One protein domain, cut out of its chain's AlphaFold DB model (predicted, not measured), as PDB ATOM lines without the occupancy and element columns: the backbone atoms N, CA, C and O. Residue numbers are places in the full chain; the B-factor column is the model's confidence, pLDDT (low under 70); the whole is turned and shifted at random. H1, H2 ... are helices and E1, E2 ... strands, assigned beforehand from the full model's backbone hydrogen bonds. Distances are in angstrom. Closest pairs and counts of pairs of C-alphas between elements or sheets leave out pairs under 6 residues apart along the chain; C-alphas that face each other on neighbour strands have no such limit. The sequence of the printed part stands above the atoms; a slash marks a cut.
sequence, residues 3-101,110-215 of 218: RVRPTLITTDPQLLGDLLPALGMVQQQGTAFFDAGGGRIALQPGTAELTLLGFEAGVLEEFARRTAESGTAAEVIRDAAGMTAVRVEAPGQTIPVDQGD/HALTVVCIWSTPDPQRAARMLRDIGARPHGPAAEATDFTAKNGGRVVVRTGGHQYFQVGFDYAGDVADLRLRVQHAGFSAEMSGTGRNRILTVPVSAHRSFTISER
ATOM      1  N   ARG A   3     -43.244  -3.244   0.536       97.81
ATOM      2  CA  ARG A   3     -43.371  -2.577   1.843       97.81
ATOM      3  C   ARG A   3     -42.763  -1.179   1.759       97.81
ATOM      4  O   ARG A   3     -41.732  -1.009   1.115       97.81
ATOM      5  N   VAL A   4     -43.404  -0.185   2.369       98.44
ATOM      6  CA  VAL A   4     -42.835   1.168   2.485       98.44
ATOM      7  C   VAL A   4     -41.715   1.142   3.520       98.44
ATOM      8  O   VAL A   4     -41.932   0.695   4.649       98.44
ATOM      9  N   ARG A   5     -40.537   1.632   3.127       97.94
ATOM     10  CA  ARG A   5     -39.350   1.710   3.974       97.94
ATOM     11  C   ARG A   5     -38.615   3.034   3.748       97.94
ATOM     12  O   ARG A   5     -37.661   3.068   2.979       97.94
ATOM     13  N   PRO A   6     -39.028   4.158   4.351       98.38
ATOM     14  CA  PRO A   6     -38.211   5.361   4.334       98.38
ATOM     15  C   PRO A   6     -36.911   5.169   5.130       98.38
ATOM     16  O   PRO A   6     -36.853   4.411   6.101       98.38
ATOM     17  N   THR A   7     -35.864   5.886   4.723       98.38
ATOM     18  CA  THR A   7     -34.649   6.086   5.520       98.38
ATOM     19  C   THR A   7     -34.725   7.437   6.209       98.38
ATOM     20  O   THR A   7     -34.861   8.470   5.551       98.38
ATOM     21  N   LEU A   8     -34.583   7.428   7.525       98.19
ATOM     22  CA  LEU A   8     -34.343   8.607   8.330       98.19
ATOM     23  C   LEU A   8     -32.836   8.790   8.484       98.19
ATOM     24  O   LEU A   8     -32.173   8.004   9.156       98.19
ATOM     25  N   ILE A   9     -32.304   9.838   7.866       97.75
ATOM     26  CA  ILE A   9     -30.947  10.314   8.113       97.75
ATOM     27  C   ILE A   9     -31.029  11.362   9.217       97.75
ATOM     28  O   ILE A   9     -31.880  12.257   9.147       97.75
ATOM     29  N   THR A  10     -30.193  11.224  10.239       97.06
ATOM     30  CA  THR A  10     -30.202  12.102  11.413       97.06
ATOM     31  C   THR A  10     -28.803  12.330  11.961       97.06
ATOM     32  O   THR A  10     -27.925  11.472  11.837       97.06
ATOM     33  N   THR A  11     -28.603  13.481  12.597       96.62
ATOM     34  CA  THR A  11     -27.394  13.761  13.378       96.62
ATOM     35  C   THR A  11     -27.410  13.091  14.752       96.62
ATOM     36  O   THR A  11     -26.357  12.969  15.369       96.62
ATOM     37  N   ASP A  12     -28.583  12.653  15.224       96.06
ATOM     38  CA  ASP A  12     -28.767  11.995  16.519       96.06
ATOM     39  C   ASP A  12     -29.536  10.668  16.358       96.06
ATOM     40  O   ASP A  12     -30.748  10.584  16.586       96.06
ATOM     41  N   PRO A  13     -28.847   9.601  15.912       95.94
ATOM     42  CA  PRO A  13     -29.468   8.292  15.749       95.94
ATOM     43  C   PRO A  13     -29.901   7.675  17.081       95.94
ATOM     44  O   PRO A  13     -30.820   6.863  17.078       95.94
ATOM     45  N   GLN A  14     -29.297   8.048  18.212       95.81
ATOM     46  CA  GLN A  14     -29.708   7.504  19.505       95.81
ATOM     47  C   GLN A  14     -31.100   8.015  19.879       95.81
ATOM     48  O   GLN A  14     -31.974   7.218  20.209       95.81
ATOM     49  N   LEU A  15     -31.346   9.318  19.711       96.50
ATOM     50  CA  LEU A  15     -32.648   9.925  19.984       96.50
ATOM     51  C   LEU A  15     -33.782   9.261  19.188       96.50
ATOM     52  O   LEU A  15     -34.845   8.969  19.735       96.50
ATOM     53  N   LEU A  16     -33.561   8.983  17.898       97.38
ATOM     54  CA  LEU A  16     -34.534   8.241  17.090       97.38
ATOM     55  C   LEU A  16     -34.603   6.756  17.460       97.38
ATOM     56  O   LEU A  16     -35.690   6.182  17.423       97.38
ATOM     57  N   GLY A  17     -33.477   6.151  17.837       96.94
ATOM     58  CA  GLY A  17     -33.413   4.777  18.327       96.94
ATOM     59  C   GLY A  17     -34.243   4.549  19.589       96.94
ATOM     60  O   GLY A  17     -34.818   3.476  19.730       96.94
ATOM     61  N   ASP A  18     -34.381   5.566  20.439       97.31
ATOM     62  CA  ASP A  18     -35.207   5.521  21.651       97.31
ATOM     63  C   ASP A  18     -36.676   5.905  21.376       97.31
ATOM     64  O   ASP A  18     -37.603   5.321  21.946       97.31
ATOM     65  N   LEU A  19     -36.920   6.854  20.463       98.19
ATOM     66  CA  LEU A  19     -38.276   7.313  20.138       98.19
ATOM     67  C   LEU A  19     -39.092   6.285  19.343       98.19
ATOM     68  O   LEU A  19     -40.280   6.107  19.610       98.19
ATOM     69  N   LEU A  20     -38.501   5.636  18.336       98.12
ATOM     70  CA  LEU A  20     -39.246   4.711  17.473       98.12
ATOM     71  C   LEU A  20     -39.845   3.532  18.274       98.12
ATOM     72  O   LEU A  20     -41.030   3.238  18.079       98.12
ATOM     73  N   PRO A  21     -39.133   2.923  19.243       97.94
ATOM     74  CA  PRO A  21     -39.728   1.972  20.180       97.94
ATOM     75  C   PRO A  21     -40.827   2.555  21.063       97.94
ATOM     76  O   PRO A  21     -41.847   1.901  21.281       97.94
ATOM     77  N   ALA A  22     -40.689   3.803  21.519       97.94
ATOM     78  CA  ALA A  22     -41.739   4.469  22.288       97.94
ATOM     79  C   ALA A  22     -43.038   4.669  21.481       97.94
ATOM     80  O   ALA A  22     -44.118   4.750  22.069       97.94
ATOM     81  N   LEU A  23     -42.952   4.699  20.146       97.94
ATOM     82  CA  LEU A  23     -44.114   4.693  19.253       97.94
ATOM     83  C   LEU A  23     -44.727   3.297  19.043       97.94
ATOM     84  O   LEU A  23     -45.826   3.207  18.507       97.94
ATOM     85  N   GLY A  24     -44.057   2.224  19.475       97.06
ATOM     86  CA  GLY A  24     -44.484   0.836  19.266       97.06
ATOM     87  C   GLY A  24     -43.771   0.112  18.118       97.06
ATOM     88  O   GLY A  24     -44.230  -0.947  17.692       97.06
ATOM     89  N   MET A  25     -42.672   0.665  17.594       97.94
ATOM     90  CA  MET A  25     -41.834  -0.039  16.618       97.94
ATOM     91  C   MET A  25     -40.834  -0.977  17.303       97.94
ATOM     92  O   MET A  25     -40.418  -0.735  18.430       97.94
ATOM     93  N   VAL A  26     -40.376  -2.012  16.601       97.44
ATOM     94  CA  VAL A  26     -39.361  -2.945  17.118       97.44
ATOM     95  C   VAL A  26     -38.096  -2.856  16.282       97.44
ATOM     96  O   VAL A  26     -38.148  -2.962  15.057       97.44
ATOM     97  N   GLN A  27     -36.947  -2.660  16.931       96.38
ATOM     98  CA  GLN A  27     -35.657  -2.686  16.247       96.38
ATOM     99  C   GLN A  27     -35.256  -4.129  15.922       96.38
ATOM    100  O   GLN A  27     -35.148  -4.968  16.815       96.38
ATOM    101  N   GLN A  28     -34.951  -4.410  14.656       92.69
ATOM    102  CA  GLN A  28     -34.411  -5.706  14.263       92.69
ATOM    103  C   GLN A  28     -32.961  -5.852  14.750       92.69
ATOM    104  O   GLN A  28     -32.107  -5.002  14.471       92.69
ATOM    105  N   GLN A  29     -32.672  -6.953  15.448       88.06
ATOM    106  CA  GLN A  29     -31.371  -7.200  16.078       88.06
ATOM    107  C   GLN A  29     -30.197  -7.054  15.101       88.06
ATOM    108  O   GLN A  29     -30.200  -7.621  14.011       88.06
ATOM    109  N   GLY A  30     -29.167  -6.310  15.517       86.88
ATOM    110  CA  GLY A  30     -27.947  -6.108  14.729       86.88
ATOM    111  C   GLY A  30     -28.125  -5.218  13.494       86.88
ATOM    112  O   GLY A  30     -27.196  -5.101  12.698       86.88
ATOM    113  N   THR A  31     -29.285  -4.578  13.332       89.88
ATOM    114  CA  THR A  31     -29.572  -3.684  12.207       89.88
ATOM    115  C   THR A  31     -30.039  -2.310  12.686       89.88
ATOM    116  O   THR A  31     -30.359  -2.106  13.858       89.88
ATOM    117  N   ALA A  32     -30.119  -1.367  11.751       94.44
ATOM    118  CA  ALA A  32     -30.745  -0.067  11.965       94.44
ATOM    119  C   ALA A  32     -32.186  -0.016  11.416       94.44
ATOM    120  O   ALA A  32     -32.669   1.053  11.038       94.44
ATOM    121  N   PHE A  33     -32.859  -1.167  11.315       95.94
ATOM    122  CA  PHE A  33     -34.244  -1.258  10.867       95.94
ATOM    123  C   PHE A  33     -35.208  -1.340  12.046       95.94
ATOM    124  O   PHE A  33     -34.980  -2.085  12.994       95.94
ATOM    125  N   PHE A  34     -36.306  -0.597  11.941       97.75
ATOM    126  CA  PHE A  34     -37.398  -0.564  12.902       97.75
ATOM    127  C   PHE A  34     -38.680  -0.988  12.191       97.75
ATOM    128  O   PHE A  34     -39.090  -0.344  11.222       97.75
ATOM    129  N   ASP A  35     -39.299  -2.069  12.649       97.12
ATOM    130  CA  ASP A  35     -40.549  -2.593  12.109       97.12
ATOM    131  C   ASP A  35     -41.754  -1.986  12.829       97.12
ATOM    132  O   ASP A  35     -41.756  -1.846  14.048       97.12
ATOM    133  N   ALA A  36     -42.789  -1.635  12.066       96.81
ATOM    134  CA  ALA A  36     -44.118  -1.319  12.580       96.81
ATOM    135  C   ALA A  36     -45.119  -2.383  12.107       96.81
ATOM    136  O   ALA A  36     -44.819  -3.166  11.200       96.81
ATOM    137  N   GLY A  37     -46.343  -2.354  12.639       95.44
ATOM    138  CA  GLY A  37     -47.456  -3.154  12.121       95.44
ATOM    139  C   GLY A  37     -47.653  -3.020  10.609       95.44
ATOM    140  O   GLY A  37     -47.925  -4.001   9.913       95.44
ATOM    141  N   GLY A  38     -47.458  -1.809  10.084       95.62
ATOM    142  CA  GLY A  38     -47.451  -1.525   8.655       95.62
ATOM    143  C   GLY A  38     -46.245  -0.698   8.225       95.62
ATOM    144  O   GLY A  38     -46.260   0.519   8.353       95.62
ATOM    145  N   GLY A  39     -45.252  -1.320   7.594       96.94
ATOM    146  CA  GLY A  39     -44.078  -0.618   7.063       96.94
ATOM    147  C   GLY A  39     -42.850  -0.750   7.960       96.94
ATOM    148  O   GLY A  39     -42.884  -1.425   8.986       96.94
ATOM    149  N   ARG A  40     -41.751  -0.128   7.540       97.44
ATOM    150  CA  ARG A  40     -40.453  -0.182   8.222       97.44
ATOM    151  C   ARG A  40     -39.760   1.168   8.132       97.44
ATOM    152  O   ARG A  40     -40.003   1.923   7.200       97.44
ATOM    153  N   ILE A  41     -38.871   1.474   9.061       98.12
ATOM    154  CA  ILE A  41     -37.965   2.619   8.967       98.12
ATOM    155  C   ILE A  41     -36.534   2.102   8.994       98.12
ATOM    156  O   ILE A  41     -36.204   1.256   9.817       98.12
ATOM    157  N   ALA A  42     -35.683   2.612   8.106       97.56
ATOM    158  CA  ALA A  42     -34.239   2.503   8.294       97.56
ATOM    159  C   ALA A  42     -33.719   3.776   8.944       97.56
ATOM    160  O   ALA A  42     -34.113   4.877   8.555       97.56
ATOM    161  N   LEU A  43     -32.810   3.626   9.889       97.75
ATOM    162  CA  LEU A  43     -32.133   4.726  10.542       97.75
ATOM    163  C   LEU A  43     -30.684   4.779  10.068       97.75
ATOM    164  O   LEU A  43     -29.999   3.761  10.013       97.75
ATOM    165  N   GLN A  44     -30.211   5.966   9.714       96.94
ATOM    166  CA  GLN A  44     -28.838   6.157   9.276       96.94
ATOM    167  C   GLN A  44     -28.250   7.414   9.928       96.94
ATOM    168  O   GLN A  44     -28.891   8.469   9.907       96.94
ATOM    169  N   PRO A  45     -27.028   7.350  10.481       96.81
ATOM    170  CA  PRO A  45     -26.332   8.554  10.907       96.81
ATOM    171  C   PRO A  45     -25.988   9.430   9.696       96.81
ATOM    172  O   PRO A  45     -25.640   8.938   8.619       96.81
ATOM    173  N   GLY A  46     -26.042  10.743   9.876       96.12
ATOM    174  CA  GLY A  46     -25.644  11.714   8.866       96.12
ATOM    175  C   GLY A  46     -25.312  13.071   9.468       96.12
ATOM    176  O   GLY A  46     -25.329  13.262  10.677       96.12
ATOM    177  N   THR A  47     -24.991  14.024   8.602       93.69
ATOM    178  CA  THR A  47     -24.640  15.400   8.988       93.69
ATOM    179  C   THR A  47     -25.819  16.369   8.899       93.69
ATOM    180  O   THR A  47     -25.670  17.548   9.206       93.69
ATOM    181  N   ALA A  48     -26.985  15.886   8.467       93.12
ATOM    182  CA  ALA A  48     -28.206  16.662   8.318       93.12
ATOM    183  C   ALA A  48     -29.439  15.787   8.568       93.12
ATOM    184  O   ALA A  48     -29.399  14.565   8.416       93.12
ATOM    185  N   GLU A  49     -30.554  16.435   8.895       94.12
ATOM    186  CA  GLU A  49     -31.853  15.785   9.027       94.12
ATOM    187  C   GLU A  49     -32.506  15.631   7.651       94.12
ATOM    188  O   GLU A  49     -32.989  16.602   7.070       94.12
ATOM    189  N   LEU A  50     -32.559  14.402   7.135       95.75
ATOM    190  CA  LEU A  50     -33.176  14.103   5.842       95.75
ATOM    191  C   LEU A  50     -34.054  12.853   5.918       95.75
ATOM    192  O   LEU A  50     -33.761  11.904   6.640       95.75
ATOM    193  N   THR A  51     -35.135  12.847   5.145       97.44
ATOM    194  CA  THR A  51     -35.925  11.644   4.871       97.44
ATOM    195  C   THR A  51     -35.748  11.270   3.411       97.44
ATOM    196  O   THR A  51     -35.908  12.116   2.532       97.44
ATOM    197  N   LEU A  52     -35.460   9.999   3.156       97.56
ATOM    198  CA  LEU A  52     -35.468   9.414   1.821       97.56
ATOM    199  C   LEU A  52     -36.603   8.399   1.749       97.56
ATOM    200  O   LEU A  52     -36.698   7.530   2.613       97.56
ATOM    201  N   LEU A  53     -37.455   8.482   0.730       98.19
ATOM    202  CA  LEU A  53     -38.407   7.410   0.454       98.19
ATOM    203  C   LEU A  53     -37.656   6.195  -0.100       98.19
ATOM    204  O   LEU A  53     -36.770   6.337  -0.937       98.19
ATOM    205  N   GLY A  54     -38.046   5.011   0.353       98.00
ATOM    206  CA  GLY A  54     -37.579   3.727  -0.144       98.00
ATOM    207  C   GLY A  54     -38.669   2.673   0.009       98.00
ATOM    208  O   GLY A  54     -39.686   2.893   0.681       98.00
ATOM    209  N   PHE A  55     -38.455   1.526  -0.622       98.44
ATOM    210  CA  PHE A  55     -39.332   0.368  -0.495       98.44
ATOM    211  C   PHE A  55     -38.525  -0.904  -0.271       98.44
ATOM    212  O   PHE A  55     -37.313  -0.934  -0.455       98.44
ATOM    213  N   GLU A  56     -39.224  -1.974   0.075       97.62
ATOM    214  CA  GLU A  56     -38.675  -3.322   0.033       97.62
ATOM    215  C   GLU A  56     -39.523  -4.224  -0.858       97.62
ATOM    216  O   GLU A  56     -40.760  -4.165  -0.842       97.62
ATOM    217  N   ALA A  57     -38.853  -5.103  -1.598       97.12
ATOM    218  CA  ALA A  57     -39.465  -6.126  -2.429       97.12
ATOM    219  C   ALA A  57     -38.851  -7.507  -2.157       97.12
ATOM    220  O   ALA A  57     -37.827  -7.643  -1.502       97.12
ATOM    221  N   GLY A  58     -39.547  -8.557  -2.598       93.88
ATOM    222  CA  GLY A  58     -39.167  -9.938  -2.272       93.88
ATOM    223  C   GLY A  58     -38.103 -10.490  -3.217       93.88
ATOM    224  O   GLY A  58     -37.029 -10.874  -2.787       93.88
ATOM    225  N   VAL A  59     -38.415 -10.523  -4.517       94.75
ATOM    226  CA  VAL A  59     -37.482 -10.941  -5.576       94.75
ATOM    227  C   VAL A  59     -37.224  -9.718  -6.446       94.75
ATOM    228  O   VAL A  59     -38.143  -9.249  -7.121       94.75
ATOM    229  N   LEU A  60     -36.012  -9.174  -6.371       96.50
ATOM    230  CA  LEU A  60     -35.673  -7.870  -6.939       96.50
ATOM    231  C   LEU A  60     -35.671  -7.863  -8.467       96.50
ATOM    232  O   LEU A  60     -36.209  -6.939  -9.070       96.50
ATOM    233  N   GLU A  61     -35.160  -8.916  -9.099       96.25
ATOM    234  CA  GLU A  61     -35.161  -9.057 -10.555       96.25
ATOM    235  C   GLU A  61     -36.591  -9.080 -11.114       96.25
ATOM    236  O   GLU A  61     -36.913  -8.375 -12.070       96.25
ATOM    237  N   GLU A  62     -37.479  -9.843 -10.474       97.00
ATOM    238  CA  GLU A  62     -38.884  -9.927 -10.875       97.00
ATOM    239  C   GLU A  62     -39.637  -8.622 -10.590       97.00
ATOM    240  O   GLU A  62     -40.506  -8.219 -11.367       97.00
ATOM    241  N   PHE A  63     -39.303  -7.939  -9.493       97.69
ATOM    242  CA  PHE A  63     -39.835  -6.614  -9.192       97.69
ATOM    243  C   PHE A  63     -39.438  -5.592 -10.267       97.69
ATOM    244  O   PHE A  63     -40.312  -4.904 -10.798       97.69
ATOM    245  N   ALA A  64     -38.153  -5.528 -10.630       98.12
ATOM    246  CA  ALA A  64     -37.656  -4.616 -11.656       98.12
ATOM    247  C   ALA A  64     -38.313  -4.889 -13.016       98.12
ATOM    248  O   ALA A  64     -38.838  -3.966 -13.641       98.12
ATOM    249  N   ARG A  65     -38.392  -6.163 -13.429       98.00
ATOM    250  CA  ARG A  65     -39.049  -6.572 -14.680       98.00
ATOM    251  C   ARG A  65     -40.509  -6.114 -14.742       98.00
ATOM    252  O   ARG A  65     -40.902  -5.469 -15.709       98.00
ATOM    253  N   ARG A  66     -41.312  -6.398 -13.708       98.06
ATOM    254  CA  ARG A  66     -42.739  -6.010 -13.675       98.06
ATOM    255  C   ARG A  66     -42.951  -4.501 -13.647       98.06
ATOM    256  O   ARG A  66     -43.910  -4.012 -14.240       98.06
ATOM    257  N   THR A  67     -42.074  -3.780 -12.953       98.31
ATOM    258  CA  THR A  67     -42.126  -2.314 -12.883       98.31
ATOM    259  C   THR A  67     -41.858  -1.712 -14.266       98.31
ATOM    260  O   THR A  67     -42.640  -0.884 -14.735       98.31
ATOM    261  N   ALA A  68     -40.836  -2.217 -14.970       98.12
ATOM    262  CA  ALA A  68     -40.516  -1.817 -16.342       98.12
ATOM    263  C   ALA A  68     -41.650  -2.130 -17.328       98.12
ATOM    264  O   ALA A  68     -42.034  -1.269 -18.117       98.12
ATOM    265  N   GLU A  69     -42.244  -3.321 -17.242       98.12
ATOM    266  CA  GLU A  69     -43.405  -3.710 -18.059       98.12
ATOM    267  C   GLU A  69     -44.644  -2.845 -17.798       98.12
ATOM    268  O   GLU A  69     -45.463  -2.654 -18.696       98.12
ATOM    269  N   SER A  70     -44.767  -2.297 -16.588       97.25
ATOM    270  CA  SER A  70     -45.851  -1.384 -16.212       97.25
ATOM    271  C   SER A  70     -45.603   0.058 -16.675       97.25
ATOM    272  O   SER A  70     -46.526   0.869 -16.646       97.25
ATOM    273  N   GLY A  71     -44.396   0.370 -17.161       96.81
ATOM    274  CA  GLY A  71     -44.059   1.660 -17.767       96.81
ATOM    275  C   GLY A  71     -43.152   2.563 -16.929       96.81
ATOM    276  O   GLY A  71     -42.907   3.698 -17.338       96.81
ATOM    277  N   THR A  72     -42.623   2.080 -15.803       98.06
ATOM    278  CA  THR A  72     -41.635   2.807 -14.993       98.06
ATOM    279  C   THR A  72     -40.276   2.118 -15.079       98.06
ATOM    280  O   THR A  72     -40.158   0.932 -14.786       98.06
ATOM    281  N   ALA A  73     -39.219   2.853 -15.438       98.00
ATOM    282  CA  ALA A  73     -37.876   2.285 -15.497       98.00
ATOM    283  C   ALA A  73     -37.414   1.802 -14.110       98.00
ATOM    284  O   ALA A  73     -37.527   2.515 -13.111       98.00
ATOM    285  N   ALA A  74     -36.887   0.580 -14.063       98.00
ATOM    286  CA  ALA A  74     -36.363  -0.034 -12.855       98.00
ATOM    287  C   ALA A  74     -35.115  -0.855 -13.189       98.00
ATOM    288  O   ALA A  74     -35.158  -1.743 -14.040       98.00
ATOM    289  N   GLU A  75     -34.008  -0.557 -12.516       96.81
ATOM    290  CA  GLU A  75     -32.707  -1.178 -12.766       96.81
ATOM    291  C   GLU A  75     -32.225  -1.926 -11.526       96.81
ATOM    292  O   GLU A  75     -32.180  -1.359 -10.433       96.81
ATOM    293  N   VAL A  76     -31.833  -3.190 -11.696       96.81
ATOM    294  CA  VAL A  76     -31.159  -3.959 -10.645       96.81
ATOM    295  C   VAL A  76     -29.706  -3.503 -10.562       96.81
ATOM    296  O   VAL A  76     -28.958  -3.615 -11.530       96.81
ATOM    297  N   ILE A  77     -29.297  -3.040  -9.388       94.25
ATOM    298  CA  ILE A  77     -27.921  -2.660  -9.084       94.25
ATOM    299  C   ILE A  77     -27.298  -3.670  -8.124       94.25
ATOM    300  O   ILE A  77     -27.969  -4.213  -7.244       94.25
ATOM    301  N   ARG A  78     -25.999  -3.910  -8.294       90.38
ATOM    302  CA  ARG A  78     -25.186  -4.740  -7.402       90.38
ATOM    303  C   ARG A  78     -23.979  -3.931  -6.970       90.38
ATOM    304  O   ARG A  78     -23.279  -3.387  -7.824       90.38
ATOM    305  N   ASP A  79     -23.765  -3.810  -5.668       82.06
ATOM    306  CA  ASP A  79     -22.570  -3.143  -5.161       82.06
ATOM    307  C   ASP A  79     -21.355  -4.088  -5.141       82.06
ATOM    308  O   ASP A  79     -21.450  -5.283  -5.432       82.06
ATOM    309  N   ALA A  80     -20.186  -3.539  -4.802       80.62
ATOM    310  CA  ALA A  80     -18.939  -4.300  -4.728       80.62
ATOM    311  C   ALA A  80     -18.950  -5.391  -3.636       80.62
ATOM    312  O   ALA A  80     -18.147  -6.319  -3.703       80.62
ATOM    313  N   ALA A  81     -19.851  -5.290  -2.652       77.31
ATOM    314  CA  ALA A  81     -20.060  -6.287  -1.607       77.31
ATOM    315  C   ALA A  81     -21.084  -7.367  -2.016       77.31
ATOM    316  O   ALA A  81     -21.326  -8.303  -1.257       77.31
ATOM    317  N   GLY A  82     -21.666  -7.265  -3.217       75.50
ATOM    318  CA  GLY A  82     -22.667  -8.192  -3.737       75.50
ATOM    319  C   GLY A  82     -24.092  -7.913  -3.253       75.50
ATOM    320  O   GLY A  82     -24.996  -8.688  -3.579       75.50
ATOM    321  N   MET A  83     -24.325  -6.819  -2.520       79.62
ATOM    322  CA  MET A  83     -25.668  -6.415  -2.113       79.62
ATOM    323  C   MET A  83     -26.455  -5.977  -3.341       79.62
ATOM    324  O   MET A  83     -25.968  -5.213  -4.177       79.62
ATOM    325  N   THR A  84     -27.678  -6.488  -3.454       89.06
ATOM    326  CA  THR A  84     -28.563  -6.212  -4.586       89.06
ATOM    327  C   THR A  84     -29.679  -5.275  -4.147       89.06
ATOM    328  O   THR A  84     -30.311  -5.497  -3.116       89.06
ATOM    329  N   ALA A  85     -29.930  -4.246  -4.948       93.56
ATOM    330  CA  ALA A  85     -31.055  -3.330  -4.800       93.56
ATOM    331  C   ALA A  85     -31.638  -3.014  -6.183       93.56
ATOM    332  O   ALA A  85     -31.041  -3.336  -7.210       93.56
ATOM    333  N   VAL A  86     -32.800  -2.371  -6.228       97.44
ATOM    334  CA  VAL A  86     -33.379  -1.827  -7.460       97.44
ATOM    335  C   VAL A  86     -33.471  -0.314  -7.346       97.44
ATOM    336  O   VAL A  86     -33.906   0.211  -6.324       97.44
ATOM    337  N   ARG A  87     -33.085   0.402  -8.401       97.50
ATOM    338  CA  ARG A  87     -33.365   1.832  -8.552       97.50
ATOM    339  C   ARG A  87     -34.577   2.001  -9.445       97.50
ATOM    340  O   ARG A  87     -34.540   1.612 -10.608       97.50
ATOM    341  N   VAL A  88     -35.634   2.587  -8.899       98.12
ATOM    342  CA  VAL A  88     -36.847   2.926  -9.646       98.12
ATOM    343  C   VAL A  88     -36.784   4.394 -10.045       98.12
ATOM    344  O   VAL A  88     -36.510   5.254  -9.204       98.12
ATOM    345  N   GLU A  89     -37.039   4.695 -11.316       97.81
ATOM    346  CA  GLU A  89     -37.124   6.073 -11.791       97.81
ATOM    347  C   GLU A  89     -38.344   6.775 -11.187       97.81
ATOM    348  O   GLU A  89     -39.475   6.292 -11.239       97.81
ATOM    349  N   ALA A  90     -38.111   7.956 -10.627       95.62
ATOM    350  CA  ALA A  90     -39.125   8.820 -10.058       95.62
ATOM    351  C   ALA A  90     -38.978  10.239 -10.638       95.62
ATOM    352  O   ALA A  90     -37.935  10.587 -11.196       95.62
ATOM    353  N   PRO A  91     -39.996  11.110 -10.517       92.75
ATOM    354  CA  PRO A  91     -39.824  12.528 -10.820       92.75
ATOM    355  C   PRO A  91     -38.623  13.085 -10.052       92.75
ATOM    356  O   PRO A  91     -38.594  12.963  -8.833       92.75
ATOM    357  N   GLY A  92     -37.643  13.655 -10.754       90.44
ATOM    358  CA  GLY A  92     -36.502  14.362 -10.160       90.44
ATOM    359  C   GLY A  92     -35.432  13.506  -9.468       90.44
ATOM    360  O   GLY A  92     -34.393  14.053  -9.108       90.44
ATOM    361  N   GLN A  93     -35.637  12.197  -9.289       94.19
ATOM    362  CA  GLN A  93     -34.688  11.327  -8.581       94.19
ATOM    363  C   GLN A  93     -34.908   9.838  -8.882       94.19
ATOM    364  O   GLN A  93     -35.784   9.461  -9.655       94.19
ATOM    365  N   THR A  94     -34.135   8.975  -8.225       95.81
ATOM    366  CA  THR A  94     -34.413   7.534  -8.162       95.81
ATOM    367  C   THR A  94     -34.780   7.148  -6.738       95.81
ATOM    368  O   THR A  94     -34.280   7.745  -5.786       95.81
ATOM    369  N   ILE A  95     -35.665   6.167  -6.594       97.31
ATOM    370  CA  ILE A  95     -36.058   5.629  -5.292       97.31
ATOM    371  C   ILE A  95     -35.480   4.216  -5.142       97.31
ATOM    372  O   ILE A  95     -35.671   3.393  -6.044       97.31
ATOM    373  N   PRO A  96     -34.762   3.927  -4.040       97.06
ATOM    374  CA  PRO A  96     -34.225   2.601  -3.785       97.06
ATOM    375  C   PRO A  96     -35.327   1.618  -3.382       97.06
ATOM    376  O   PRO A  96     -36.251   1.953  -2.632       97.06
ATOM    377  N   VAL A  97     -35.186   0.385  -3.857       97.88
ATOM    378  CA  VAL A  97     -35.964  -0.770  -3.420       97.88
ATOM    379  C   VAL A  97     -35.005  -1.874  -3.009       97.88
ATOM    380  O   VAL A  97     -34.301  -2.441  -3.845       97.88
ATOM    381  N   ASP A  98     -34.985  -2.167  -1.719       95.31
ATOM    382  CA  ASP A  98     -34.104  -3.166  -1.126       95.31
ATOM    383  C   ASP A  98     -34.797  -4.534  -1.094       95.31
ATOM    384  O   ASP A  98     -36.028  -4.640  -1.180       95.31
ATOM    385  N   GLN A  99     -34.026  -5.612  -0.981       94.06
ATOM    386  CA  GLN A  99     -34.623  -6.911  -0.688       94.06
ATOM    387  C   GLN A  99     -35.084  -6.920   0.772       94.06
ATOM    388  O   GLN A  99     -34.309  -6.576   1.661       94.06
ATOM    389  N   GLY A 100     -36.328  -7.320   1.028       90.31
ATOM    390  CA  GLY A 100     -36.865  -7.383   2.386       90.31
ATOM    391  C   GLY A 100     -37.581  -8.688   2.694       90.31
ATOM    392  O   GLY A 100     -38.146  -9.345   1.813       90.31
ATOM    393  N   ASP A 101     -37.604  -9.019   3.981       85.12
ATOM    394  CA  ASP A 101     -38.354 -10.152   4.502       85.12
ATOM    395  C   ASP A 101     -39.826  -9.810   4.691       85.12
ATOM    396  O   ASP A 101     -40.202  -8.701   5.079       85.12
ATOM    397  N   HIS A 110     -49.180  -3.620  16.014       94.69
ATOM    398  CA  HIS A 110     -49.923  -3.835  14.773       94.69
ATOM    399  C   HIS A 110     -50.857  -2.675  14.400       94.69
ATOM    400  O   HIS A 110     -51.241  -2.566  13.234       94.69
ATOM    401  N   ALA A 111     -51.191  -1.794  15.348       96.06
ATOM    402  CA  ALA A 111     -52.004  -0.615  15.081       96.06
ATOM    403  C   ALA A 111     -51.203   0.524  14.428       96.06
ATOM    404  O   ALA A 111     -51.807   1.454  13.888       96.06
ATOM    405  N   LEU A 112     -49.865   0.475  14.453       97.56
ATOM    406  CA  LEU A 112     -49.002   1.517  13.905       97.56
ATOM    407  C   LEU A 112     -48.646   1.250  12.436       97.56
ATOM    408  O   LEU A 112     -48.083   0.214  12.081       97.56
ATOM    409  N   THR A 113     -48.911   2.227  11.569       97.81
ATOM    410  CA  THR A 113     -48.540   2.185  10.148       97.81
ATOM    411  C   THR A 113     -47.663   3.376   9.778       97.81
ATOM    412  O   THR A 113     -48.053   4.521   9.979       97.81
ATOM    413  N   VAL A 114     -46.504   3.121   9.172       98.50
ATOM    414  CA  VAL A 114     -45.601   4.129   8.603       98.50
ATOM    415  C   VAL A 114     -46.261   4.804   7.401       98.50
ATOM    416  O   VAL A 114     -46.707   4.143   6.459       98.50
ATOM    417  N   VAL A 115     -46.258   6.133   7.393       98.19
ATOM    418  CA  VAL A 115     -46.748   6.959   6.289       98.19
ATOM    419  C   VAL A 115     -45.611   7.843   5.793       98.19
ATOM    420  O   VAL A 115     -45.101   8.681   6.529       98.19
ATOM    421  N   CYS A 116     -45.229   7.706   4.527       98.25
ATOM    422  CA  CYS A 116     -44.312   8.641   3.886       98.25
ATOM    423  C   CYS A 116     -45.105   9.677   3.084       98.25
ATOM    424  O   CYS A 116     -45.820   9.343   2.142       98.25
ATOM    425  N   ILE A 117     -44.965  10.951   3.422       97.62
ATOM    426  CA  ILE A 117     -45.505  12.055   2.633       97.62
ATOM    427  C   ILE A 117     -44.455  12.428   1.591       97.62
ATOM    428  O   ILE A 117     -43.318  12.736   1.938       97.62
ATOM    429  N   TRP A 118     -44.840  12.410   0.322       97.94
ATOM    430  CA  TRP A 118     -44.016  12.833  -0.799       97.94
ATOM    431  C   TRP A 118     -44.579  14.127  -1.378       97.94
ATOM    432  O   TRP A 118     -45.605  14.125  -2.057       97.94
ATOM    433  N   SER A 119     -43.893  15.240  -1.126       96.62
ATOM    434  CA  SER A 119     -44.182  16.508  -1.790       96.62
ATOM    435  C   SER A 119     -43.367  16.617  -3.077       96.62
ATOM    436  O   SER A 119     -42.165  16.349  -3.072       96.62
ATOM    437  N   THR A 120     -44.016  16.948  -4.192       96.75
ATOM    438  CA  THR A 120     -43.377  16.993  -5.514       96.75
ATOM    439  C   THR A 120     -44.035  18.021  -6.440       96.75
ATOM    440  O   THR A 120     -45.254  18.208  -6.365       96.75
ATOM    441  N   PRO A 121     -43.269  18.647  -7.354       96.19
ATOM    442  CA  PRO A 121     -43.826  19.455  -8.441       96.19
ATOM    443  C   PRO A 121     -44.656  18.651  -9.451       96.19
ATOM    444  O   PRO A 121     -45.483  19.227 -10.149       96.19
ATOM    445  N   ASP A 122     -44.450  17.330  -9.528       95.81
ATOM    446  CA  ASP A 122     -45.130  16.430 -10.472       95.81
ATOM    447  C   ASP A 122     -45.811  15.261  -9.728       95.81
ATOM    448  O   ASP A 122     -45.283  14.140  -9.666       95.81
ATOM    449  N   PRO A 123     -46.965  15.518  -9.080       95.38
ATOM    450  CA  PRO A 123     -47.681  14.502  -8.313       95.38
ATOM    451  C   PRO A 123     -48.297  13.420  -9.207       95.38
ATOM    452  O   PRO A 123     -48.421  12.275  -8.773       95.38
ATOM    453  N   GLN A 124     -48.642  13.726 -10.460       94.50
ATOM    454  CA  GLN A 124     -49.232  12.752 -11.380       94.50
ATOM    455  C   GLN A 124     -48.217  11.682 -11.792       94.50
ATOM    456  O   GLN A 124     -48.555  10.492 -11.812       94.50
ATOM    457  N   ARG A 125     -46.971  12.071 -12.089       95.31
ATOM    458  CA  ARG A 125     -45.903  11.113 -12.400       95.31
ATOM    459  C   ARG A 125     -45.482  10.312 -11.167       95.31
ATOM    460  O   ARG A 125     -45.251   9.113 -11.294       95.31
ATOM    461  N   ALA A 126     -45.478  10.918  -9.977       97.12
ATOM    462  CA  ALA A 126     -45.278  10.191  -8.718       97.12
ATOM    463  C   ALA A 126     -46.374   9.134  -8.480       97.12
ATOM    464  O   ALA A 126     -46.071   7.970  -8.229       97.12
ATOM    465  N   ALA A 127     -47.646   9.508  -8.639       96.81
ATOM    466  CA  ALA A 127     -48.783   8.597  -8.519       96.81
ATOM    467  C   ALA A 127     -48.730   7.450  -9.543       96.81
ATOM    468  O   ALA A 127     -49.073   6.314  -9.219       96.81
ATOM    469  N   ARG A 128     -48.288   7.725 -10.779       96.31
ATOM    470  CA  ARG A 128     -48.060   6.687 -11.797       96.31
ATOM    471  C   ARG A 128     -46.986   5.704 -11.353       96.31
ATOM    472  O   ARG A 128     -47.286   4.520 -11.299       96.31
ATOM    473  N   MET A 129     -45.815   6.195 -10.949       97.44
ATOM    474  CA  MET A 129     -44.741   5.328 -10.465       97.44
ATOM    475  C   MET A 129     -45.217   4.429  -9.316       97.44
ATOM    476  O   MET A 129     -44.990   3.224  -9.352       97.44
ATOM    477  N   LEU A 130     -45.944   4.984  -8.336       98.12
ATOM    478  CA  LEU A 130     -46.467   4.205  -7.209       98.12
ATOM    479  C   LEU A 130     -47.391   3.065  -7.667       98.12
ATOM    480  O   LEU A 130     -47.314   1.962  -7.128       98.12
ATOM    481  N   ARG A 131     -48.234   3.293  -8.682       97.19
ATOM    482  CA  ARG A 131     -49.055   2.225  -9.276       97.19
ATOM    483  C   ARG A 131     -48.200   1.189  -9.996       97.19
ATOM    484  O   ARG A 131     -48.438  -0.003  -9.812       97.19
ATOM    485  N   ASP A 132     -47.211   1.632 -10.762       97.94
ATOM    486  CA  ASP A 132     -46.364   0.764 -11.587       97.94
ATOM    487  C   ASP A 132     -45.486  -0.168 -10.730       97.94
ATOM    488  O   ASP A 132     -45.269  -1.319 -11.102       97.94
ATOM    489  N   ILE A 133     -45.066   0.266  -9.532       97.88
ATOM    490  CA  ILE A 133     -44.383  -0.605  -8.549       97.88
ATOM    491  C   ILE A 133     -45.347  -1.525  -7.777       97.88
ATOM    492  O   ILE A 133     -44.922  -2.344  -6.958       97.88
ATOM    493  N   GLY A 134     -46.657  -1.398  -8.001       96.94
ATOM    494  CA  GLY A 134     -47.695  -2.224  -7.386       96.94
ATOM    495  C   GLY A 134     -48.278  -1.692  -6.073       96.94
ATOM    496  O   GLY A 134     -48.934  -2.460  -5.357       96.94
ATOM    497  N   ALA A 135     -48.071  -0.415  -5.732       97.81
ATOM    498  CA  ALA A 135     -48.807   0.226  -4.644       97.81
ATOM    499  C   ALA A 135     -50.264   0.475  -5.062       97.81
ATOM    500  O   ALA A 135     -50.578   0.765  -6.219       97.81
ATOM    501  N   ARG A 136     -51.185   0.336  -4.109       96.31
ATOM    502  CA  ARG A 136     -52.625   0.391  -4.370       96.31
ATOM    503  C   ARG A 136     -53.183   1.759  -3.999       96.31
ATOM    504  O   ARG A 136     -53.019   2.140  -2.842       96.31
ATOM    505  N   PRO A 137     -53.846   2.475  -4.921       95.06
ATOM    506  CA  PRO A 137     -54.482   3.743  -4.599       95.06
ATOM    507  C   PRO A 137     -55.648   3.545  -3.626       95.06
ATOM    508  O   PRO A 137     -56.387   2.564  -3.726       95.06
ATOM    509  N   HIS A 138     -55.835   4.502  -2.725       87.62
ATOM    510  CA  HIS A 138     -57.093   4.680  -2.015       87.62
ATOM    511  C   HIS A 138     -57.995   5.617  -2.832       87.62
ATOM    512  O   HIS A 138     -57.584   6.720  -3.195       87.62
ATOM    513  N   GLY A 139     -59.213   5.173  -3.148       77.38
ATOM    514  CA  GLY A 139     -60.116   5.891  -4.053       77.38
ATOM    515  C   GLY A 139     -59.789   5.707  -5.550       77.38
ATOM    516  O   GLY A 139     -59.009   4.824  -5.921       77.38
ATOM    517  N   PRO A 140     -60.419   6.498  -6.440       74.75
ATOM    518  CA  PRO A 140     -60.236   6.384  -7.887       74.75
ATOM    519  C   PRO A 140     -58.787   6.630  -8.329       74.75
ATOM    520  O   PRO A 140     -58.170   7.636  -7.985       74.75
ATOM    521  N   ALA A 141     -58.247   5.737  -9.163       73.38
ATOM    522  CA  ALA A 141     -56.825   5.729  -9.514       73.38
ATOM    523  C   ALA A 141     -56.314   7.015 -10.193       73.38
ATOM    524  O   ALA A 141     -55.144   7.355 -10.022       73.38
ATOM    525  N   ALA A 142     -57.154   7.717 -10.963       69.62
ATOM    526  CA  ALA A 142     -56.766   8.927 -11.694       69.62
ATOM    527  C   ALA A 142     -56.484  10.130 -10.777       69.62
ATOM    528  O   ALA A 142     -55.689  10.996 -11.135       69.62
ATOM    529  N   GLU A 143     -57.095  10.153  -9.593       77.88
ATOM    530  CA  GLU A 143     -57.049  11.269  -8.638       77.88
ATOM    531  C   GLU A 143     -56.357  10.881  -7.324       77.88
ATOM    532  O   GLU A 143     -56.221  11.700  -6.416       77.88
ATOM    533  N   ALA A 144     -55.918   9.626  -7.213       77.56
ATOM    534  CA  ALA A 144     -55.360   9.088  -5.989       77.56
ATOM    535  C   ALA A 144     -54.086   9.831  -5.570       77.56
ATOM    536  O   ALA A 144     -53.087   9.868  -6.291       77.56
ATOM    537  N   THR A 145     -54.128  10.365  -4.355       92.75
ATOM    538  CA  THR A 145     -52.999  10.983  -3.651       92.75
ATOM    539  C   THR A 145     -52.502  10.112  -2.501       92.75
ATOM    540  O   THR A 145     -51.566  10.488  -1.810       92.75
ATOM    541  N   ASP A 146     -53.101   8.943  -2.294       95.31
ATOM    542  CA  ASP A 146     -52.838   8.045  -1.175       95.31
ATOM    543  C   ASP A 146     -52.683   6.618  -1.694       95.31
ATOM    544  O   ASP A 146     -53.540   6.121  -2.427       95.31
ATOM    545  N   PHE A 147     -51.578   5.971  -1.333       97.94
ATOM    546  CA  PHE A 147     -51.197   4.656  -1.822       97.94
ATOM    547  C   PHE A 147     -50.771   3.758  -0.671       97.94
ATOM    548  O   PHE A 147     -49.970   4.147   0.171       97.94
ATOM    549  N   THR A 148     -51.251   2.520  -0.665       97.44
ATOM    550  CA  THR A 148     -50.851   1.498   0.308       97.44
ATOM    551  C   THR A 148     -49.982   0.445  -0.362       97.44
ATOM    552  O   THR A 148     -50.328  -0.082  -1.424       97.44
ATOM    553  N   ALA A 149     -48.863   0.095   0.268       97.25
ATOM    554  CA  ALA A 149     -48.052  -1.031  -0.167       97.25
ATOM    555  C   ALA A 149     -48.623  -2.343   0.398       97.25
ATOM    556  O   ALA A 149     -49.054  -2.413   1.547       97.25
ATOM    557  N   LYS A 150     -48.634  -3.412  -0.408       94.19
ATOM    558  CA  LYS A 150     -49.292  -4.690  -0.059       94.19
ATOM    559  C   LYS A 150     -48.798  -5.303   1.261       94.19
ATOM    560  O   LYS A 150     -49.538  -6.057   1.886       94.19
ATOM    561  N   ASN A 151     -47.550  -5.043   1.638       94.81
ATOM    562  CA  ASN A 151     -46.895  -5.592   2.822       94.81
ATOM    563  C   ASN A 151     -46.633  -4.535   3.902       94.81
ATOM    564  O   ASN A 151     -45.797  -4.753   4.770       94.81
ATOM    565  N   GLY A 152     -47.356  -3.416   3.859       94.50
ATOM    566  CA  GLY A 152     -47.381  -2.444   4.941       94.50
ATOM    567  C   GLY A 152     -46.814  -1.085   4.559       94.50
ATOM    568  O   GLY A 152     -45.910  -0.957   3.726       94.50
ATOM    569  N   GLY A 153     -47.368  -0.078   5.222       97.25
ATOM    570  CA  GLY A 153     -47.027   1.321   5.052       97.25
ATOM    571  C   GLY A 153     -47.744   1.987   3.880       97.25
ATOM    572  O   GLY A 153     -48.288   1.342   2.973       97.25
ATOM    573  N   ARG A 154     -47.763   3.316   3.930       97.62
ATOM    574  CA  ARG A 154     -48.481   4.173   2.990       97.62
ATOM    575  C   ARG A 154     -47.597   5.277   2.438       97.62
ATOM    576  O   ARG A 154     -46.653   5.719   3.087       97.62
ATOM    577  N   VAL A 155     -47.940   5.747   1.246       98.38
ATOM    578  CA  VAL A 155     -47.343   6.926   0.625       98.38
ATOM    579  C   VAL A 155     -48.447   7.911   0.275       98.38
ATOM    580  O   VAL A 155     -49.382   7.563  -0.443       98.38
ATOM    581  N   VAL A 156     -48.328   9.144   0.765       97.31
ATOM    582  CA  VAL A 156     -49.237  10.245   0.432       97.31
ATOM    583  C   VAL A 156     -48.507  11.232  -0.468       97.31
ATOM    584  O   VAL A 156     -47.548  11.870  -0.043       97.31
ATOM    585  N   VAL A 157     -48.965  11.377  -1.704       97.50
ATOM    586  CA  VAL A 157     -48.414  12.306  -2.690       97.50
ATOM    587  C   VAL A 157     -49.116  13.656  -2.570       97.50
ATOM    588  O   VAL A 157     -50.342  13.737  -2.569       97.50
ATOM    589  N   ARG A 158     -48.336  14.734  -2.490       95.31
ATOM    590  CA  ARG A 158     -48.829  16.114  -2.431       95.31
ATOM    591  C   ARG A 158     -48.128  16.975  -3.469       95.31
ATOM    592  O   ARG A 158     -46.927  16.831  -3.696       95.31
ATOM    593  N   THR A 159     -48.857  17.927  -4.034       95.50
ATOM    594  CA  THR A 159     -48.251  18.993  -4.836       95.50
ATOM    595  C   THR A 159     -47.371  19.870  -3.945       95.50
ATOM    596  O   THR A 159     -47.784  20.261  -2.853       95.50
ATOM    597  N   GLY A 160     -46.167  20.196  -4.407       93.19
ATOM    598  CA  GLY A 160     -45.263  21.133  -3.742       93.19
ATOM    599  C   GLY A 160     -44.300  21.791  -4.721       93.19
ATOM    600  O   GLY A 160     -44.081  21.286  -5.816       93.19
ATOM    601  N   GLY A 161     -43.716  22.928  -4.332       92.62
ATOM    602  CA  GLY A 161     -42.767  23.662  -5.183       92.62
ATOM    603  C   GLY A 161     -41.405  22.975  -5.339       92.62
ATOM    604  O   GLY A 161     -40.696  23.223  -6.309       92.62
ATOM    605  N   HIS A 162     -41.056  22.082  -4.410       92.69
ATOM    606  CA  HIS A 162     -39.810  21.323  -4.407       92.69
ATOM    607  C   HIS A 162     -40.061  19.889  -3.955       92.69
ATOM    608  O   HIS A 162     -41.069  19.596  -3.308       92.69
ATOM    609  N   GLN A 163     -39.127  19.004  -4.289       93.88
ATOM    610  CA  GLN A 163     -39.201  17.613  -3.888       93.88
ATOM    611  C   GLN A 163     -38.667  17.418  -2.471       93.88
ATOM    612  O   GLN A 163     -37.514  17.739  -2.195       93.88
ATOM    613  N   TYR A 164     -39.493  16.865  -1.586       95.12
ATOM    614  CA  TYR A 164     -39.060  16.421  -0.265       95.12
ATOM    615  C   TYR A 164     -39.963  15.311   0.271       95.12
ATOM    616  O   TYR A 164     -41.090  15.104  -0.198       95.12
ATOM    617  N   PHE A 165     -39.452  14.610   1.280       97.06
ATOM    618  CA  PHE A 165     -40.162  13.550   1.977       97.06
ATOM    619  C   PHE A 165     -40.285  13.863   3.461       97.06
ATOM    620  O   PHE A 165     -39.397  14.475   4.053       97.06
ATOM    621  N   GLN A 166     -41.377  13.412   4.063       96.88
ATOM    622  CA  GLN A 166     -41.583  13.431   5.508       96.88
ATOM    623  C   GLN A 166     -42.150  12.091   5.951       96.88
ATOM    624  O   GLN A 166     -42.919  11.472   5.218       96.88
ATOM    625  N   VAL A 167     -41.797  11.662   7.158       97.94
ATOM    626  CA  VAL A 167     -42.410  10.493   7.792       97.94
ATOM    627  C   VAL A 167     -43.435  10.951   8.818       97.94
ATOM    628  O   VAL A 167     -43.183  11.852   9.614       97.94
ATOM    629  N   GLY A 168     -44.588  10.299   8.791       97.44
ATOM    630  CA  GLY A 168     -45.579  10.292   9.852       97.44
ATOM    631  C   GLY A 168     -46.111   8.875  10.040       97.44
ATOM    632  O   GLY A 168     -45.572   7.914   9.485       97.44
ATOM    633  N   PHE A 169     -47.186   8.754  10.806       98.00
ATOM    634  CA  PHE A 169     -47.809   7.476  11.108       98.00
ATOM    635  C   PHE A 169     -49.331   7.593  11.090       98.00
ATOM    636  O   PHE A 169     -49.888   8.648  11.399       98.00
ATOM    637  N   ASP A 170     -50.000   6.494  10.766       96.81
ATOM    638  CA  ASP A 170     -51.367   6.268  11.218       96.81
ATOM    639  C   ASP A 170     -51.327   5.364  12.446       96.81
ATOM    640  O   ASP A 170     -50.482   4.465  12.530       96.81
ATOM    641  N   TYR A 171     -52.272   5.566  13.357       96.56
ATOM    642  CA  TYR A 171     -52.460   4.702  14.508       96.56
ATOM    643  C   TYR A 171     -53.926   4.293  14.632       96.56
ATOM    644  O   TYR A 171     -54.802   5.153  14.716       96.56
ATOM    645  N   ALA A 172     -54.176   2.983  14.609       94.81
ATOM    646  CA  ALA A 172     -55.513   2.405  14.746       94.81
ATOM    647  C   ALA A 172     -55.970   2.241  16.209       94.81
ATOM    648  O   ALA A 172     -57.120   1.891  16.462       94.81
ATOM    649  N   GLY A 173     -55.078   2.493  17.174       93.50
ATOM    650  CA  GLY A 173     -55.393   2.512  18.602       93.50
ATOM    651  C   GLY A 173     -55.691   3.919  19.131       93.50
ATOM    652  O   GLY A 173     -55.756   4.891  18.380       93.50
ATOM    653  N   ASP A 174     -55.809   4.046  20.456       93.06
ATOM    654  CA  ASP A 174     -56.028   5.343  21.105       93.06
ATOM    655  C   ASP A 174     -54.736   6.177  21.148       93.06
ATOM    656  O   ASP A 174     -53.787   5.882  21.882       93.06
ATOM    657  N   VAL A 175     -54.697   7.270  20.383       95.06
ATOM    658  CA  VAL A 175     -53.542   8.182  20.368       95.06
ATOM    659  C   VAL A 175     -53.275   8.866  21.716       95.06
ATOM    660  O   VAL A 175     -52.161   9.344  21.939       95.06
ATOM    661  N   ALA A 176     -54.245   8.913  22.638       94.19
ATOM    662  CA  ALA A 176     -54.015   9.409  23.995       94.19
ATOM    663  C   ALA A 176     -53.137   8.451  24.815       94.19
ATOM    664  O   ALA A 176     -52.250   8.920  25.531       94.19
ATOM    665  N   ASP A 177     -53.319   7.138  24.658       95.25
ATOM    666  CA  ASP A 177     -52.465   6.130  25.295       95.25
ATOM    667  C   ASP A 177     -51.063   6.145  24.683       95.25
ATOM    668  O   ASP A 177     -50.059   6.110  25.400       95.25
ATOM    669  N   LEU A 178     -50.981   6.287  23.354       96.81
ATOM    670  CA  LEU A 178     -49.704   6.453  22.659       96.81
ATOM    671  C   LEU A 178     -48.957   7.698  23.153       96.81
ATOM    672  O   LEU A 178     -47.758   7.634  23.420       96.81
ATOM    673  N   ARG A 179     -49.661   8.820  23.351       97.69
ATOM    674  CA  ARG A 179     -49.080  10.042  23.925       97.69
ATOM    675  C   ARG A 179     -48.465   9.781  25.297       97.69
ATOM    676  O   ARG A 179     -47.356  10.243  25.543       97.69
ATOM    677  N   LEU A 180     -49.159   9.062  26.183       97.88
ATOM    678  CA  LEU A 180     -48.629   8.734  27.511       97.88
ATOM    679  C   LEU A 180     -47.376   7.855  27.416       97.88
ATOM    680  O   LEU A 180     -46.399   8.122  28.110       97.88
ATOM    681  N   ARG A 181     -47.367   6.862  26.518       97.44
ATOM    682  CA  ARG A 181     -46.202   5.996  26.258       97.44
ATOM    683  C   ARG A 181     -44.982   6.806  25.808       97.44
ATOM    684  O   ARG A 181     -43.907   6.668  26.387       97.44
ATOM    685  N   VAL A 182     -45.172   7.704  24.841       98.31
ATOM    686  CA  VAL A 182     -44.122   8.599  24.327       98.31
ATOM    687  C   VAL A 182     -43.604   9.540  25.422       98.31
ATOM    688  O   VAL A 182     -42.395   9.698  25.578       98.31
ATOM    689  N   GLN A 183     -44.498  10.107  26.238       98.19
ATOM    690  CA  GLN A 183     -44.119  10.980  27.356       98.19
ATOM    691  C   GLN A 183     -43.364  10.239  28.464       98.19
ATOM    692  O   GLN A 183     -42.398  10.774  29.006       98.19
ATOM    693  N   HIS A 184     -43.747   9.001  28.782       97.81
ATOM    694  CA  HIS A 184     -43.019   8.166  29.743       97.81
ATOM    695  C   HIS A 184     -41.615   7.787  29.264       97.81
ATOM    696  O   HIS A 184     -40.719   7.638  30.089       97.81
ATOM    697  N   ALA A 185     -41.406   7.685  27.951       97.56
ATOM    698  CA  ALA A 185     -40.083   7.508  27.359       97.56
ATOM    699  C   ALA A 185     -39.242   8.806  27.339       97.56
ATOM    700  O   ALA A 185     -38.111   8.793  26.867       97.56
ATOM    701  N   GLY A 186     -39.767   9.920  27.865       97.94
ATOM    702  CA  GLY A 186     -39.044  11.186  28.001       97.94
ATOM    703  C   GLY A 186     -39.210  12.152  26.826       97.94
ATOM    704  O   GLY A 186     -38.547  13.187  26.800       97.94
ATOM    705  N   PHE A 187     -40.100  11.861  25.874       98.12
ATOM    706  CA  PHE A 187     -40.327  12.710  24.707       98.12
ATOM    707  C   PHE A 187     -41.533  13.634  24.886       98.12
ATOM    708  O   PHE A 187     -42.598  13.237  25.365       98.12
ATOM    709  N   SER A 188     -41.397  14.878  24.430       97.25
ATOM    710  CA  SER A 188     -42.537  15.788  24.308       97.25
ATOM    711  C   SER A 188     -43.527  15.255  23.279       97.25
ATOM    712  O   SER A 188     -43.138  14.791  22.211       97.25
ATOM    713  N   ALA A 189     -44.818  15.347  23.580       97.50
ATOM    714  CA  ALA A 189     -45.864  14.898  22.674       97.50
ATOM    715  C   ALA A 189     -47.126  15.737  22.878       97.50
ATOM    716  O   ALA A 189     -47.668  15.801  23.988       97.50
ATOM    717  N   GLU A 190     -47.579  16.384  21.810       96.75
ATOM    718  CA  GLU A 190     -48.705  17.313  21.816       96.75
ATOM    719  C   GLU A 190     -49.868  16.734  21.023       96.75
ATOM    720  O   GLU A 190     -49.706  16.299  19.885       96.75
ATOM    721  N   MET A 191     -51.055  16.729  21.621       95.69
ATOM    722  CA  MET A 191     -52.262  16.260  20.954       95.69
ATOM    723  C   MET A 191     -53.085  17.449  20.468       95.69
ATOM    724  O   MET A 191     -53.287  18.421  21.194       95.69
ATOM    725  N   SER A 192     -53.596  17.338  19.251       94.62
ATOM    726  CA  SER A 192     -54.501  18.300  18.632       94.62
ATOM    727  C   SER A 192     -55.685  17.579  17.982       94.62
ATOM    728  O   SER A 192     -55.688  16.353  17.855       94.62
ATOM    729  N   GLY A 193     -56.705  18.342  17.585       88.81
ATOM    730  CA  GLY A 193     -57.947  17.796  17.033       88.81
ATOM    731  C   GLY A 193     -58.932  17.316  18.105       88.81
ATOM    732  O   GLY A 193     -58.653  17.337  19.303       88.81
ATOM    733  N   THR A 194     -60.126  16.922  17.667       79.44
ATOM    734  CA  THR A 194     -61.214  16.441  18.533       79.44
ATOM    735  C   THR A 194     -61.936  15.259  17.885       79.44
ATOM    736  O   THR A 194     -61.861  15.044  16.671       79.44
ATOM    737  N   GLY A 195     -62.645  14.472  18.697       81.19
ATOM    738  CA  GLY A 195     -63.398  13.314  18.215       81.19
ATOM    739  C   GLY A 195     -62.489  12.273  17.559       81.19
ATOM    740  O   GLY A 195     -61.536  11.827  18.180       81.19
ATOM    741  N   ARG A 196     -62.791  11.897  16.309       72.81
ATOM    742  CA  ARG A 196     -62.058  10.871  15.538       72.81
ATOM    743  C   ARG A 196     -60.902  11.412  14.685       72.81
ATOM    744  O   ARG A 196     -60.291  10.647  13.956       72.81
ATOM    745  N   ASN A 197     -60.629  12.716  14.749       84.06
ATOM    746  CA  ASN A 197     -59.567  13.371  13.978       84.06
ATOM    747  C   ASN A 197     -58.438  13.847  14.903       84.06
ATOM    748  O   ASN A 197     -57.952  14.973  14.766       84.06
ATOM    749  N   ARG A 198     -58.074  13.034  15.902       93.31
ATOM    750  CA  ARG A 198     -56.980  13.373  16.814       93.31
ATOM    751  C   ARG A 198     -55.641  13.143  16.129       93.31
ATOM    752  O   ARG A 198     -55.443  12.173  15.402       93.31
ATOM    753  N   ILE A 199     -54.721  14.063  16.378       95.56
ATOM    754  CA  ILE A 199     -53.370  14.034  15.836       95.56
ATOM    755  C   ILE A 199     -52.399  14.232  16.989       95.56
ATOM    756  O   ILE A 199     -52.503  15.211  17.729       95.56
ATOM    757  N   LEU A 200     -51.445  13.317  17.112       97.56
ATOM    758  CA  LEU A 200     -50.310  13.441  18.010       97.56
ATOM    759  C   LEU A 200     -49.107  13.972  17.226       97.56
ATOM    760  O   LEU A 200     -48.729  13.410  16.200       97.56
ATOM    761  N   THR A 201     -48.496  15.042  17.716       98.06
ATOM    762  CA  THR A 201     -47.262  15.609  17.173       98.06
ATOM    763  C   THR A 201     -46.137  15.386  18.170       98.06
ATOM    764  O   THR A 201     -46.228  15.808  19.323       98.06
ATOM    765  N   VAL A 202     -45.064  14.745  17.716       98.19
ATOM    766  CA  VAL A 202     -43.858  14.495  18.509       98.19
ATOM    767  C   VAL A 202     -42.704  15.272  17.874       98.19
ATOM    768  O   VAL A 202     -42.245  14.885  16.794       98.19
ATOM    769  N   PRO A 203     -42.251  16.396  18.460       96.62
ATOM    770  CA  PRO A 203     -41.044  17.068  18.001       96.62
ATOM    771  C   PRO A 203     -39.828  16.167  18.243       96.62
ATOM    772  O   PRO A 203     -39.618  15.673  19.346       96.62
ATOM    773  N   VAL A 204     -39.031  15.960  17.197       93.25
ATOM    774  CA  VAL A 204     -37.818  15.126  17.223       93.25
ATOM    775  C   VAL A 204     -36.579  16.017  17.252       93.25
ATOM    776  O   VAL A 204     -35.648  15.789  18.014       93.25
ATOM    777  N   SER A 205     -36.577  17.058  16.423       90.62
ATOM    778  CA  SER A 205     -35.515  18.059  16.345       90.62
ATOM    779  C   SER A 205     -36.093  19.395  15.879       90.62
ATOM    780  O   SER A 205     -37.273  19.493  15.540       90.62
ATOM    781  N   ALA A 206     -35.252  20.428  15.779       87.44
ATOM    782  CA  ALA A 206     -35.654  21.726  15.228       87.44
ATOM    783  C   ALA A 206     -36.204  21.647  13.787       87.44
ATOM    784  O   ALA A 206     -36.874  22.571  13.329       87.44
ATOM    785  N   HIS A 207     -35.919  20.559  13.065       87.69
ATOM    786  CA  HIS A 207     -36.269  20.390  11.653       87.69
ATOM    787  C   HIS A 207     -37.164  19.176  11.386       87.69
ATOM    788  O   HIS A 207     -37.512  18.917  10.234       87.69
ATOM    789  N   ARG A 208     -37.539  18.420  12.425       94.00
ATOM    790  CA  ARG A 208     -38.339  17.204  12.281       94.00
ATOM    791  C   ARG A 208     -39.343  17.058  13.411       94.00
ATOM    792  O   ARG A 208     -38.994  17.111  14.587       94.00
ATOM    793  N   SER A 209     -40.574  16.757  13.029       96.06
ATOM    794  CA  SER A 209     -41.600  16.212  13.907       96.06
ATOM    795  C   SER A 209     -42.222  14.986  13.252       96.06
ATOM    796  O   SER A 209     -42.260  14.878  12.024       96.06
ATOM    797  N   PHE A 210     -42.708  14.063  14.073       97.75
ATOM    798  CA  PHE A 210     -43.601  13.011  13.614       97.75
ATOM    799  C   PHE A 210     -45.040  13.409  13.890       97.75
ATOM    800  O   PHE A 210     -45.382  13.828  14.995       97.75
ATOM    801  N   THR A 211     -45.879  13.258  12.873       97.31
ATOM    802  CA  THR A 211     -47.330  13.385  12.983       97.31
ATOM    803  C   THR A 211     -47.926  11.988  12.987       97.31
ATOM    804  O   THR A 211     -47.721  11.238  12.034       97.31
ATOM    805  N   ILE A 212     -48.668  11.649  14.034       97.69
ATOM    806  CA  ILE A 212     -49.391  10.392  14.163       97.69
ATOM    807  C   ILE A 212     -50.881  10.712  14.113       97.69
ATOM    808  O   ILE A 212     -51.407  11.386  14.997       97.69
ATOM    809  N   SER A 213     -51.544  10.273  13.049       95.31
ATOM    810  CA  SER A 213     -52.976  10.496  12.850       95.31
ATOM    811  C   SER A 213     -53.750   9.307  13.392       95.31
ATOM    812  O   SER A 213     -53.487   8.170  13.003       95.31
ATOM    813  N   GLU A 214     -54.716   9.561  14.266       92.56
ATOM    814  CA  GLU A 214     -55.660   8.525  14.658       92.56
ATOM    815  C   GLU A 214     -56.496   8.114  13.444       92.56
ATOM    816  O   GLU A 214     -57.043   8.962  12.730       92.56
ATOM    817  N   ARG A 215     -56.595   6.808  13.204       84.00
ATOM    818  CA  ARG A 215     -57.506   6.257  12.211       84.00
ATOM    819  C   ARG A 215     -58.448   5.277  12.883       84.00
ATOM    820  O   ARG A 215     -57.975   4.273  13.399       84.00
TER     821      ARG A 215
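This is residues 3 to 101 and 110 to 215 of the 218 residues of an uncharacterized protein of Arthrobacter sp. Bz4 (UniProt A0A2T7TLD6). What is the picture? A long, strongly twisted sheet of seven strands is partly face to face, near its strands E9 and E12, with a small sheet E2 E3 E1 E4. At one end of the longest span H4 covers E14; at the other is a third sheet, E5 E8 E7 E6, with H2 over it, and H3 packs on both E11 and E7. What are the counts? The printed part has 205 residues with four named helices and 15 named strands, in the order E1 H1 E2 E3 E4 E5 H2 E6 E7 E8 E9 H3 E10 E11 E12 H4 E13 E14 E15; the class is mixed, and so is each sheet. It is compact, with a radius of gyration of the C-alphas of 16.8 A, and spans 48 by 42 by 31 A.

How is the largest sheet built? It runs E10, residues 146 to 148, E11, 154 to 159, E9, 112 to 120, E12, 164 to 171, E15, 208 to 214, E14, 199 to 205, E13, 190 to 192. E9 and E12 are antiparallel, with N 115 and O 168 within hydrogen-bond range at 2.8 A; E13 E14 E15 are a meander, successive antiparallel neighbours. Which helices are on it? H3, residues 123 to 132, lies over E11 at a height over the sheet of 9.0 A, and H4, 175 to 184, over E14 at 9.3 A; H1, residues 13 to 22, is on it too, with 6 pairs of C-alphas within 10 A. E12, H4, E13 are a split strand-helix-strand unit, with E15 E14 between its strands and a right-handed crossover. What faces it? The sheet E2, residues 33 to 35, E3, 40 to 45, E1, 7 to 10, E4, 50 to 52 makes a sandwich with it, two sheets face to face; the closest C-alphas of E4 and E12, those of Thr 51 and Phe 165, are 5.5 A apart. H1, residues 13 to 22, lies over E3 at a height over the sheet of 9.2 A. What forms the third sheet? E5, residues 55 to 57, E8, 93 to 99, E7, 84 to 90, E6, 74 to 78, with meander E6 E7 E8; H2, 60 to 70, lies over E7. H2 and H3 touch, closest at the C-alphas of Ser 70 and Asp 132, 5.1 A. Every O i to N i+4 pair is within hydrogen-bond range in H2, H3 and H4, and 5 of 6 in H1.

Where do E1 and E15 lie? E1 begins at C-alpha 7 (-34.649, 6.086, 5.520), and E15 ends at C-alpha 214 (-55.660, 8.525, 14.658). Which elements are longest? From first to last C-alpha E9 spans 25.5 A and E12 23.1 A, and H2, the longest helix by residues, spans 15.2 A.

How large is it? The C-alphas farthest apart, of Ala 80 and Gly 195, are 53.0 A apart. Is it cut? Residues 102 to 109 are not printed; C-alphas 101 and 110 are 16.7 A apart. What else? H3 to E10 is a long link, and residue 142 alone is under pLDDT 70.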